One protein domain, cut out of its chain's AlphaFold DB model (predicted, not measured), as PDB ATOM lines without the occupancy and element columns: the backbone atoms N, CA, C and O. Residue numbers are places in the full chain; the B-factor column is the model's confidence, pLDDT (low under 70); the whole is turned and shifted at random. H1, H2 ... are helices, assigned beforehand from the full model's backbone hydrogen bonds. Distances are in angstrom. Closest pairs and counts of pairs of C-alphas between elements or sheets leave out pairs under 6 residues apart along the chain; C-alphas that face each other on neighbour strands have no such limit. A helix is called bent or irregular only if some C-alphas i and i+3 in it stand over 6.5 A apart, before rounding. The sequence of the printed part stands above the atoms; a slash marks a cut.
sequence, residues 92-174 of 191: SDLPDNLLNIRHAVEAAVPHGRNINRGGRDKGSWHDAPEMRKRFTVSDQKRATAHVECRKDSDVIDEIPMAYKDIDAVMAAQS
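This is residues 92 to 174 of the 191 residues of the protein "3'-phosphate/5'-hydroxy nucleic acid ligase" of Xenorhabdus cabanillasii (UniProt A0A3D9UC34). Helix H1 lies at one end of a loose, open model, a loose cluster of the short helices H2, H3 and H4 lies between, and at the opposite end residues 164 to 174, with H5, stick out as a free arm. A long loop, residues 109 to 130, joins H1 to the cluster. The printed part has 83 residues with five named helices, H1 to H5 in order, and no named strand; the class is all helix, with under half of the residues, 34, in named elements. The whole is loose, with a radius of gyration of the C-alphas of 15.2 A and spans of 41 by 39 by 27 A.

H1, the longest helix, is residues 99 to 108, 14.3 A long, from C-alpha 99 at (34.727, -22.474, 126.815). H2 is residues 131 to 134, 4.9 A. H3 is residues 137 to 143, 9.8 A. H4 is residues 153 to 158, 10.3 A, and is irregular: C-alphas 154 and 157 are 7.7 A apart. H5 is residues 166 to 172, 9.8 A, ending with C-alpha 172 at (37.107, 2.307, 101.432).

H1 is apart from H2, H3, H4 and H5. H4 touches H2, the closest C-alphas being those of Arg 132 and Asp 157, 5.9 A apart. H3 and H4 only just touch, with 3 pairs of C-alphas within 8 A; the closest, those of Val 137 and Ser 153, are 6.1 A apart. They run the same way at a tilt of 37 degrees, only just steep. H5 touches no helix. In H1, H3 and H5 every O i to N i+4 pair is within hydrogen-bond range; in H4 0 of 2 are, beside 1 of 3 O i to N i+3 pairs, and H2 is too short for an O i to N i+4 pair.

The two C-alphas farthest apart, those of Gly 118 and Ser 174, are 44.2 A apart. The printed part has no cut. The link from H1 to H2, 22 residues, is long. The mean pLDDT of the printed part is 82.4; residues 112 to 119 and 122 to 133 are under 70.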
ATOM      1  N   SER A  92      50.130 -18.876 123.114       94.00
ATOM      2  CA  SER A  92      50.501 -20.145 123.758       94.00
ATOM      3  C   SER A  92      50.082 -20.253 125.224       94.00
ATOM      4  O   SER A  92      50.103 -21.352 125.766       94.00
ATOM      5  N   ASP A  93      49.711 -19.142 125.867       95.12
ATOM      6  CA  ASP A  93      49.201 -19.153 127.243       95.12
ATOM      7  C   ASP A  93      47.704 -19.497 127.295       95.12
ATOM      8  O   ASP A  93      47.142 -19.707 128.372       95.12
ATOM      9  N   LEU A  94      47.032 -19.527 126.138       92.38
ATOM     10  CA  LEU A  94      45.626 -19.887 126.044       92.38
ATOM     11  C   LEU A  94      45.458 -21.413 126.031       92.38
ATOM     12  O   LEU A  94      46.207 -22.106 125.344       92.38
ATOM     13  N   PRO A  95      44.446 -21.950 126.734       93.62
ATOM     14  CA  PRO A  95      44.103 -23.360 126.623       93.62
ATOM     15  C   PRO A  95      43.511 -23.668 125.241       93.62
ATOM     16  O   PRO A  95      42.861 -22.817 124.632       93.62
ATOM     17  N   ASP A  96      43.631 -24.924 124.805       91.00
ATOM     18  CA  ASP A  96      43.052 -25.396 123.535       91.00
ATOM     19  C   ASP A  96      41.526 -25.208 123.467       91.00
ATOM     20  O   ASP A  96      40.953 -25.029 122.393       91.00
ATOM     21  N   ASN A  97      40.853 -25.246 124.624       93.56
ATOM     22  CA  ASN A  97      39.417 -25.027 124.747       93.56
ATOM     23  C   ASN A  97      39.124 -23.759 125.561       93.56
ATOM     24  O   ASN A  97      39.390 -23.688 126.762       93.56
ATOM     25  N   LEU A  98      38.509 -22.777 124.904       95.88
ATOM     26  CA  LEU A  98      38.225 -21.458 125.468       95.88
ATOM     27  C   LEU A  98      36.852 -21.364 126.160       95.88
ATOM     28  O   LEU A  98      36.512 -20.299 126.675       95.88
ATOM     29  N   LEU A  99      36.072 -22.452 126.220       94.25
ATOM     30  CA  LEU A  99      34.727 -22.474 126.815       94.25
ATOM     31  C   LEU A  99      34.717 -21.943 128.257       94.25
ATOM     32  O   LEU A  99      33.872 -21.121 128.609       94.25
ATOM     33  N   ASN A 100      35.684 -22.370 129.073       94.50
ATOM     34  CA  ASN A 100      35.787 -21.941 130.469       94.50
ATOM     35  C   ASN A 100      36.139 -20.452 130.589       94.50
ATOM     36  O   ASN A 100      35.625 -19.773 131.474       94.50
ATOM     37  N   ILE A 101      36.976 -19.928 129.683       94.06
ATOM     38  CA  ILE A 101      37.280 -18.492 129.631       94.06
ATOM     39  C   ILE A 101      36.018 -17.718 129.253       94.06
ATOM     40  O   ILE A 101      35.689 -16.741 129.922       94.06
ATOM     41  N   ARG A 102      35.276 -18.174 128.234       93.56
ATOM     42  CA  ARG A 102      34.002 -17.559 127.843       93.56
ATOM     43  C   ARG A 102      33.041 -17.494 129.030       93.56
ATOM     44  O   ARG A 102      32.543 -16.416 129.330       93.56
ATOM     45  N   HIS A 103      32.826 -18.605 129.737       91.00
ATOM     46  CA  HIS A 103      31.940 -18.647 130.912       91.00
ATOM     47  C   HIS A 103      32.414 -17.745 132.051       91.00
ATOM     48  O   HIS A 103      31.591 -17.092 132.686       91.00
ATOM     49  N   ALA A 104      33.723 -17.675 132.301       92.62
ATOM     50  CA  ALA A 104      34.273 -16.786 133.319       92.62
ATOM     51  C   ALA A 104      34.024 -15.307 132.975       92.62
ATOM     52  O   ALA A 104      33.637 -14.534 133.850       92.62
ATOM     53  N   VAL A 105      34.188 -14.922 131.704       91.06
ATOM     54  CA  VAL A 105      33.870 -13.567 131.228       91.06
ATOM     55  C   VAL A 105      32.371 -13.293 131.335       91.06
ATOM     56  O   VAL A 105      31.995 -12.251 131.861       91.06
ATOM     57  N   GLU A 106      31.522 -14.230 130.907       88.00
ATOM     58  CA  GLU A 106      30.059 -14.106 130.995       88.00
ATOM     59  C   GLU A 106      29.573 -13.942 132.447       88.00
ATOM     60  O   GLU A 106      28.646 -13.184 132.721       88.00
ATOM     61  N   ALA A 107      30.224 -14.612 133.402       86.81
ATOM     62  CA  ALA A 107      29.902 -14.489 134.821       86.81
ATOM     63  C   ALA A 107      30.405 -13.176 135.450       86.81
ATOM     64  O   ALA A 107      29.762 -12.643 136.355       86.81
ATOM     65  N   ALA A 108      31.560 -12.669 135.007       89.94
ATOM     66  CA  ALA A 108      32.218 -11.509 135.610       89.94
ATOM     67  C   ALA A 108      31.803 -10.167 134.989       89.94
ATOM     68  O   ALA A 108      31.824  -9.142 135.673       89.94
ATOM     69  N   VAL A 109      31.452 -10.151 133.700       86.56
ATOM     70  CA  VAL A 109      31.141  -8.934 132.944       86.56
ATOM     71  C   VAL A 109      29.634  -8.853 132.724       86.56
ATOM     72  O   VAL A 109      29.081  -9.698 132.029       86.56
ATOM     73  N   PRO A 110      28.936  -7.836 133.259       80.88
ATOM     74  CA  PRO A 110      27.527  -7.637 132.959       80.88
ATOM     75  C   PRO A 110      27.327  -7.417 131.460       80.88
ATOM     76  O   PRO A 110      27.820  -6.442 130.895       80.88
ATOM     77  N   HIS A 111      26.593  -8.320 130.825       77.88
ATOM     78  CA  HIS A 111      26.329  -8.283 129.398       77.88
ATOM     79  C   HIS A 111      24.860  -8.687 129.162       77.88
ATOM     80  O   HIS A 111      24.309  -9.528 129.875       77.88
ATOM     81  N   GLY A 112      24.201  -8.033 128.204       67.69
ATOM     82  CA  GLY A 112      22.826  -8.348 127.812       67.69
ATOM     83  C   GLY A 112      21.765  -7.583 128.567       67.69
ATOM     84  O   GLY A 112      21.987  -7.052 129.657       67.69
ATOM     85  N   ARG A 113      20.583  -7.484 127.954       57.69
ATOM     86  CA  ARG A 113      19.482  -6.645 128.450       57.69
ATOM     87  C   ARG A 113      18.204  -7.452 128.645       57.69
ATOM     88  O   ARG A 113      17.113  -7.000 128.314       57.69
ATOM     89  N   ASN A 114      18.318  -8.634 129.242       57.44
ATOM     90  CA  ASN A 114      17.141  -9.310 129.772       57.44
ATOM     91  C   ASN A 114      16.675  -8.601 131.051       57.44
ATOM     92  O   ASN A 114      17.396  -8.539 132.045       57.44
ATOM     93  N   ILE A 115      15.434  -8.102 131.031       54.53
ATOM     94  CA  ILE A 115      14.755  -7.430 132.159       54.53
ATOM     95  C   ILE A 115      14.754  -8.318 133.421       54.53
ATOM     96  O   ILE A 115      14.783  -7.817 134.541       54.53
ATOM     97  N   ASN A 116      14.821  -9.641 133.235       54.97
ATOM     98  CA  ASN A 116      15.009 -10.624 134.293       54.97
ATOM     99  C   ASN A 116      16.417 -11.231 134.194       54.97
ATOM    100  O   ASN A 116      16.700 -11.988 133.265       54.97
ATOM    101  N   ARG A 117      17.278 -10.956 135.182       55.28
ATOM    102  CA  ARG A 117      18.676 -11.439 135.303       55.28
ATOM    103  C   ARG A 117      18.833 -12.968 135.479       55.28
ATOM    104  O   ARG A 117      19.857 -13.428 135.966       55.28
ATOM    105  N   GLY A 118      17.821 -13.762 135.128       58.47
ATOM    106  CA  GLY A 118      17.783 -15.210 135.359       58.47
ATOM    107  C   GLY A 118      18.096 -16.079 134.138       58.47
ATOM    108  O   GLY A 118      18.115 -17.298 134.270       58.47
ATOM    109  N   GLY A 119      18.304 -15.502 132.948       65.56
ATOM    110  CA  GLY A 119      18.481 -16.276 131.716       65.56
ATOM    111  C   GLY A 119      19.419 -15.633 130.696       65.56
ATOM    112  O   GLY A 119      19.641 -14.423 130.718       65.56
ATOM    113  N   ARG A 120      19.939 -16.467 129.785       70.06
ATOM    114  CA  ARG A 120      20.809 -16.053 128.669       70.06
ATOM    115  C   ARG A 120      20.127 -15.006 127.793       70.06
ATOM    116  O   ARG A 120      18.923 -15.110 127.547       70.06
ATOM    117  N   ASP A 121      20.900 -14.041 127.300       71.62
ATOM    118  CA  ASP A 121      20.401 -13.016 126.383       71.62
ATOM    119  C   ASP A 121      19.791 -13.641 125.126       71.62
ATOM    120  O   ASP A 121      20.344 -14.593 124.559       71.62
ATOM    121  N   LYS A 122      18.613 -13.142 124.746       68.06
ATOM    122  CA  LYS A 122      17.825 -13.657 123.617       68.06
ATOM    123  C   LYS A 122      17.999 -12.816 122.344       68.06
ATOM    124  O   LYS A 122      17.293 -13.034 121.355       68.06
ATOM    125  N   GLY A 123      18.930 -11.862 122.365       64.94
ATOM    126  CA  GLY A 123      19.045 -10.807 121.373       64.94
ATOM    127  C   GLY A 123      18.051  -9.669 121.629       64.94
ATOM    128  O   GLY A 123      17.034  -9.820 122.302       64.94
ATOM    129  N   SER A 124      18.346  -8.498 121.065       59.88
ATOM    130  CA  SER A 124      17.585  -7.256 121.303       59.88
ATOM    131  C   SER A 124      16.380  -7.052 120.367       59.88
ATOM    132  O   SER A 124      15.721  -6.012 120.420       59.88
ATOM    133  N   TRP A 125      16.088  -8.014 119.489       59.03
ATOM    134  CA  TRP A 125      15.076  -7.871 118.442       59.03
ATOM    135  C   TRP A 125      13.764  -8.563 118.826       59.03
ATOM    136  O   TRP A 125      13.735  -9.775 119.018       59.03
ATOM    137  N   HIS A 126      12.675  -7.790 118.905       54.00
ATOM    138  CA  HIS A 126      11.321  -8.324 119.116       54.00
ATOM    139  C   HIS A 126      10.813  -9.060 117.866       54.00
ATOM    140  O   HIS A 126      10.287 -10.162 117.976       54.00
ATOM    141  N   ASP A 127      11.054  -8.477 116.686       56.88
ATOM    142  CA  ASP A 127      10.862  -9.118 115.387       56.88
ATOM    143  C   ASP A 127      12.220  -9.505 114.813       56.88
ATOM    144  O   ASP A 127      13.116  -8.670 114.673       56.88
ATOM    145  N   ALA A 128      12.369 -10.779 114.467       56.00
ATOM    146  CA  ALA A 128      13.578 -11.304 113.857       56.00
ATOM    147  C   ALA A 128      13.926 -10.513 112.574       56.00
ATOM    148  O   ALA A 128      13.125 -10.525 111.631       56.00
ATOM    149  N   PRO A 129      15.098  -9.850 112.488       62.94
ATOM    150  CA  PRO A 129      15.509  -9.185 111.257       62.94
ATOM    151  C   PRO A 129      15.575 -10.205 110.114       62.94
ATOM    152  O   PRO A 129      15.849 -11.382 110.347       62.94
ATOM    153  N   GLU A 130      15.370  -9.759 108.869       63.50
ATOM    154  CA  GLU A 130      15.391 -10.610 107.659       63.50
ATOM    155  C   GLU A 130      16.613 -11.550 107.593       63.50
ATOM    156  O   GLU A 130      16.541 -12.627 107.009       63.50
ATOM    157  N   MET A 131      17.720 -11.198 108.253       58.59
ATOM    158  CA  MET A 131      18.907 -12.045 108.394       58.59
ATOM    159  C   MET A 131      18.641 -13.396 109.076       58.59
ATOM    160  O   MET A 131      19.186 -14.402 108.627       58.59
ATOM    161  N   ARG A 132      17.750 -13.474 110.077       60.06
ATOM    162  CA  ARG A 132      17.346 -14.756 110.695       60.06
ATOM    163  C   ARG A 132      16.578 -15.668 109.728       60.06
ATOM    164  O   ARG A 132      16.458 -16.856 109.995       60.06
ATOM    165  N   LYS A 133      16.082 -15.140 108.600       67.44
ATOM    166  CA  LYS A 133      15.495 -15.938 107.507       67.44
ATOM    167  C   LYS A 133      16.539 -16.401 106.485       67.44
ATOM    168  O   LYS A 133      16.254 -17.295 105.698       67.44
ATOM    169  N   ARG A 134      17.723 -15.778 106.466       79.12
ATOM    170  CA  ARG A 134      18.774 -16.011 105.461       79.12
ATOM    171  C   ARG A 134      19.840 -17.003 105.907       79.12
ATOM    172  O   ARG A 134      20.442 -17.639 105.050       79.12
ATOM    173  N   PHE A 135      20.079 -17.126 107.211       85.56
ATOM    174  CA  PHE A 135      21.168 -17.937 107.755       85.56
ATOM    175  C   PHE A 135      20.680 -18.926 108.808       85.56
ATOM    176  O   PHE A 135      19.724 -18.673 109.538       85.56
ATOM    177  N   THR A 136      21.377 -20.055 108.899       89.88
ATOM    178  CA  THR A 136      21.088 -21.131 109.849       89.88
ATOM    179  C   THR A 136      22.133 -21.196 110.966       89.88
ATOM    180  O   THR A 136      23.245 -20.679 110.844       89.88
ATOM    181  N   VAL A 137      21.824 -21.920 112.049       90.06
ATOM    182  CA  VAL A 137      22.809 -22.237 113.104       90.06
ATOM    183  C   VAL A 137      24.029 -22.969 112.529       90.06
ATOM    184  O   VAL A 137      25.155 -22.762 112.981       90.06
ATOM    185  N   SER A 138      23.833 -23.817 111.519       92.06
ATOM    186  CA  SER A 138      24.927 -24.525 110.845       92.06
ATOM    187  C   SER A 138      25.867 -23.559 110.123       92.06
ATOM    188  O   SER A 138      27.085 -23.718 110.204       92.06
ATOM    189  N   ASP A 139      25.320 -22.522 109.483       92.06
ATOM    190  CA  ASP A 139      26.127 -21.467 108.864       92.06
ATOM    191  C   ASP A 139      26.928 -20.705 109.916       92.06
ATOM    192  O   ASP A 139      28.119 -20.466 109.715       92.06
ATOM    193  N   GLN A 140      26.314 -20.389 111.062       91.12
ATOM    194  CA  GLN A 140      27.003 -19.723 112.166       91.12
ATOM    195  C   GLN A 140      28.161 -20.577 112.679       91.12
ATOM    196  O   GLN A 140      29.283 -20.080 112.769       91.12
ATOM    197  N   LYS A 141      27.923 -21.866 112.952       92.94
ATOM    198  CA  LYS A 141      28.959 -22.814 113.388       92.94
ATOM    199  C   LYS A 141      30.131 -22.864 112.413       92.94
ATOM    200  O   LYS A 141      31.274 -22.807 112.854       92.94
ATOM    201  N   ARG A 142      29.858 -22.911 111.106       94.06
ATOM    202  CA  ARG A 142      30.896 -22.919 110.069       94.06
ATOM    203  C   ARG A 142      31.666 -21.598 110.020       94.06
ATOM    204  O   ARG A 142      32.891 -21.612 110.066       94.06
ATOM    205  N   ALA A 143      30.964 -20.466 109.963       91.62
ATOM    206  CA  ALA A 143      31.574 -19.139 109.849       91.62
ATOM    207  C   ALA A 143      32.447 -18.780 111.061       91.62
ATOM    208  O   ALA A 143      33.438 -18.067 110.938       91.62
ATOM    209  N   THR A 144      32.097 -19.305 112.233       93.56
ATOM    210  CA  THR A 144      32.771 -19.005 113.499       93.56
ATOM    211  C   THR A 144      33.495 -20.226 114.070       93.56
ATOM    212  O   THR A 144      33.708 -20.300 115.273       93.56
ATOM    213  N   ALA A 145      33.888 -21.196 113.237       93.12
ATOM    214  CA  ALA A 145      34.555 -22.422 113.692       93.12
ATOM    215  C   ALA A 145      35.884 -22.164 114.435       93.12
ATOM    216  O   ALA A 145      36.306 -22.981 115.244       93.12
ATOM    217  N   HIS A 146      36.522 -21.020 114.174       91.69
ATOM    218  CA  HIS A 146      37.786 -20.599 114.782       91.69
ATOM    219  C   HIS A 146      37.616 -19.666 115.996       91.69
ATOM    220  O   HIS A 146      38.616 -19.191 116.528       91.69
ATOM    221  N   VAL A 147      36.375 -19.368 116.396       94.12
ATOM    222  CA  VAL A 147      36.048 -18.453 117.498       94.12
ATOM    223  C   VAL A 147      35.155 -19.173 118.499       94.12
ATOM    224  O   VAL A 147      34.085 -19.675 118.138       94.12
ATOM    225  N   GLU A 148      35.545 -19.164 119.769       95.00
ATOM    226  CA  GLU A 148      34.666 -19.590 120.854       95.00
ATOM    227  C   GLU A 148      33.583 -18.531 121.076       95.00
ATOM    228  O   GLU A 148      33.860 -17.391 121.450       95.00
ATOM    229  N   CYS A 149      32.335 -18.898 120.811       93.19
ATOM    230  CA  CYS A 149      31.175 -18.039 121.020       93.19
ATOM    231  C   CYS A 149      29.897 -18.877 121.106       93.19
ATOM    232  O   CYS A 149      29.902 -20.079 120.824       93.19
ATOM    233  N   ARG A 150      28.777 -18.248 121.468       90.31
ATOM    234  CA  ARG A 150      27.464 -18.906 121.427       90.31
ATOM    235  C   ARG A 150      27.101 -19.319 119.996       90.31
ATOM    236  O   ARG A 150      27.334 -18.572 119.051       90.31
ATOM    237  N   LYS A 151      26.511 -20.512 119.844       89.75
ATOM    238  CA  LYS A 151      26.112 -21.118 118.554       89.75
ATOM    239  C   LYS A 151      24.652 -21.582 118.589       89.75
ATOM    240  O   LYS A 151      24.352 -22.745 118.306       89.75
ATOM    241  N   ASP A 152      23.762 -20.705 119.030       88.25
ATOM    242  CA  ASP A 152      22.335 -20.987 119.189       88.25
ATOM    243  C   ASP A 152      21.476 -20.018 118.367       88.25
ATOM    244  O   ASP A 152      21.964 -19.026 117.832       88.25
ATOM    245  N   SER A 153      20.191 -20.340 118.211       84.50
ATOM    246  CA  SER A 153      19.275 -19.581 117.351       84.50
ATOM    247  C   SER A 153      19.104 -18.120 117.758       84.50
ATOM    248  O   SER A 153      18.738 -17.294 116.922       84.50
ATOM    249  N   ASP A 154      19.375 -17.798 119.022       81.75
ATOM    250  CA  ASP A 154      19.149 -16.468 119.580       81.75
ATOM    251  C   ASP A 154      20.240 -15.467 119.172       81.75
ATOM    252  O   ASP A 154      20.068 -14.266 119.366       81.75
ATOM    253  N   VAL A 155      21.341 -15.943 118.577       82.62
ATOM    254  CA  VAL A 155      22.499 -15.126 118.168       82.62
ATOM    255  C   VAL A 155      22.800 -15.201 116.663       82.62
ATOM    256  O   VAL A 155      23.848 -14.746 116.212       82.62
ATOM    257  N   ILE A 156      21.890 -15.761 115.854       84.62
ATOM    258  CA  ILE A 156      22.078 -15.885 114.392       84.62
ATOM    259  C   ILE A 156      22.218 -14.516 113.714       84.62
ATOM    260  O   ILE A 156      22.929 -14.396 112.719       84.62
ATOM    261  N   ASP A 157      21.570 -13.479 114.246       78.38
ATOM    262  CA  ASP A 157      21.647 -12.111 113.721       78.38
ATOM    263  C   ASP A 157      23.048 -11.479 113.814       78.38
ATOM    264  O   ASP A 157      23.266 -10.424 113.229       78.38
ATOM    265  N   GLU A 158      24.002 -12.148 114.467       78.56
ATOM    266  CA  GLU A 158      25.399 -11.717 114.595       78.56
ATOM    267  C   GLU A 158      26.393 -12.574 113.819       78.56
ATOM    268  O   GLU A 158      27.608 -12.438 113.979       78.56
ATOM    269  N   ILE A 159      25.911 -13.500 112.990       86.81
ATOM    270  CA  ILE A 159      26.799 -14.233 112.095       86.81
ATOM    271  C   ILE A 159      27.663 -13.226 111.309       86.81
ATOM    272  O   ILE A 159      27.125 -12.215 110.864       86.81
ATOM    273  N   PRO A 160      28.971 -13.467 111.086       87.50
ATOM    274  CA  PRO A 160      29.832 -12.498 110.397       87.50
ATOM    275  C   PRO A 160      29.258 -11.987 109.064       87.50
ATOM    276  O   PRO A 160      29.413 -10.824 108.717       87.50
ATOM    277  N   MET A 161      28.505 -12.838 108.359       87.69
ATOM    278  CA  MET A 161      27.830 -12.524 107.093       87.69
ATOM    279  C   MET A 161      26.609 -11.590 107.219       87.69
ATOM    280  O   MET A 161      26.061 -11.171 106.202       87.69
ATOM    281  N   ALA A 162      26.146 -11.284 108.432       85.19
ATOM    282  CA  ALA A 162      25.124 -10.265 108.673       85.19
ATOM    283  C   ALA A 162      25.693  -8.842 108.560       85.19
ATOM    284  O   ALA A 162      24.935  -7.893 108.348       85.19
ATOM    285  N   TYR A 163      27.015  -8.699 108.674       87.75
ATOM    286  CA  TYR A 163      27.724  -7.433 108.563       87.75
ATOM    287  C   TYR A 163      28.299  -7.236 107.160       87.75
ATOM    288  O   TYR A 163      28.335  -8.145 106.330       87.75
ATOM    289  N   LYS A 164      28.746  -6.008 106.887       90.81
ATOM    290  CA  LYS A 164      29.525  -5.720 105.681       90.81
ATOM    291  C   LYS A 164      30.893  -6.387 105.783       90.81
ATOM    292  O   LYS A 164      31.421  -6.557 106.879       90.81
ATOM    293  N   ASP A 165      31.469  -6.702 104.631       92.12
ATOM    294  CA  ASP A 165      32.842  -7.186 104.550       92.12
ATOM    295  C   ASP A 165      33.805  -6.141 105.140       92.12
ATOM    296  O   ASP A 165      33.865  -5.000 104.669       92.12
ATOM    297  N   ILE A 166      34.525  -6.536 106.191       91.00
ATOM    298  CA  ILE A 166      35.438  -5.654 106.911       91.00
ATOM    299  C   ILE A 166      36.603  -5.208 106.030       91.00
ATOM    300  O   ILE A 166      37.007  -4.052 106.122       91.00
ATOM    301  N   ASP A 167      37.092  -6.057 105.126       92.88
ATOM    302  CA  ASP A 167      38.224  -5.715 104.264       92.88
ATOM    303  C   ASP A 167      37.813  -4.645 103.248       92.88
ATOM    304  O   ASP A 167      38.532  -3.667 103.028       92.88
ATOM    305  N   ALA A 168      36.597  -4.757 102.702       94.31
ATOM    306  CA  ALA A 168      36.019  -3.733 101.838       94.31
ATOM    307  C   ALA A 168      35.776  -2.415 102.595       94.31
ATOM    308  O   ALA A 168      36.086  -1.336 102.081       94.31
ATOM    309  N   VAL A 169      35.259  -2.491 103.827       94.44
ATOM    310  CA  VAL A 169      35.058  -1.322 104.699       94.44
ATOM    311  C   VAL A 169      36.388  -0.622 104.984       94.44
ATOM    312  O   VAL A 169      36.483   0.587 104.785       94.44
ATOM    313  N   MET A 170      37.425  -1.357 105.390       94.31
ATOM    314  CA  MET A 170      38.753  -0.805 105.680       94.31
ATOM    315  C   MET A 170      39.419  -0.215 104.435       94.31
ATOM    316  O   MET A 170      39.966   0.887 104.503       94.31
ATOM    317  N   ALA A 171      39.310  -0.877 103.281       93.12
ATOM    318  CA  ALA A 171      39.831  -0.360 102.020       93.12
ATOM    319  C   ALA A 171      39.181   0.980 101.628       93.12
ATOM    320  O   ALA A 171      39.880   1.918 101.229       93.12
ATOM    321  N   ALA A 172      37.860   1.106 101.795       93.25
ATOM    322  CA  ALA A 172      37.107   2.307 101.432       93.25
ATOM    323  C   ALA A 172      37.458   3.543 102.284       93.25
ATOM    324  O   ALA A 172      37.332   4.672 101.806       93.25
ATOM    325  N   GLN A 173      37.939   3.342 103.515       92.75
ATOM    326  CA  GLN A 173      38.372   4.412 104.423       92.75
ATOM    327  C   GLN A 173      39.893   4.515 104.585       92.75
ATOM    328  O   GLN A 173      40.359   5.242 105.455       92.75
ATOM    329  N   SER A 174      40.677   3.848 103.739       92.06
ATOM    330  CA  SER A 174      42.151   3.836 103.803       92.06
ATOM    331  C   SER A 174      42.812   5.223 103.782       92.06
ATOM    332  O   SER A 174      43.922   5.382 104.271       92.06
TER     333      SER A 174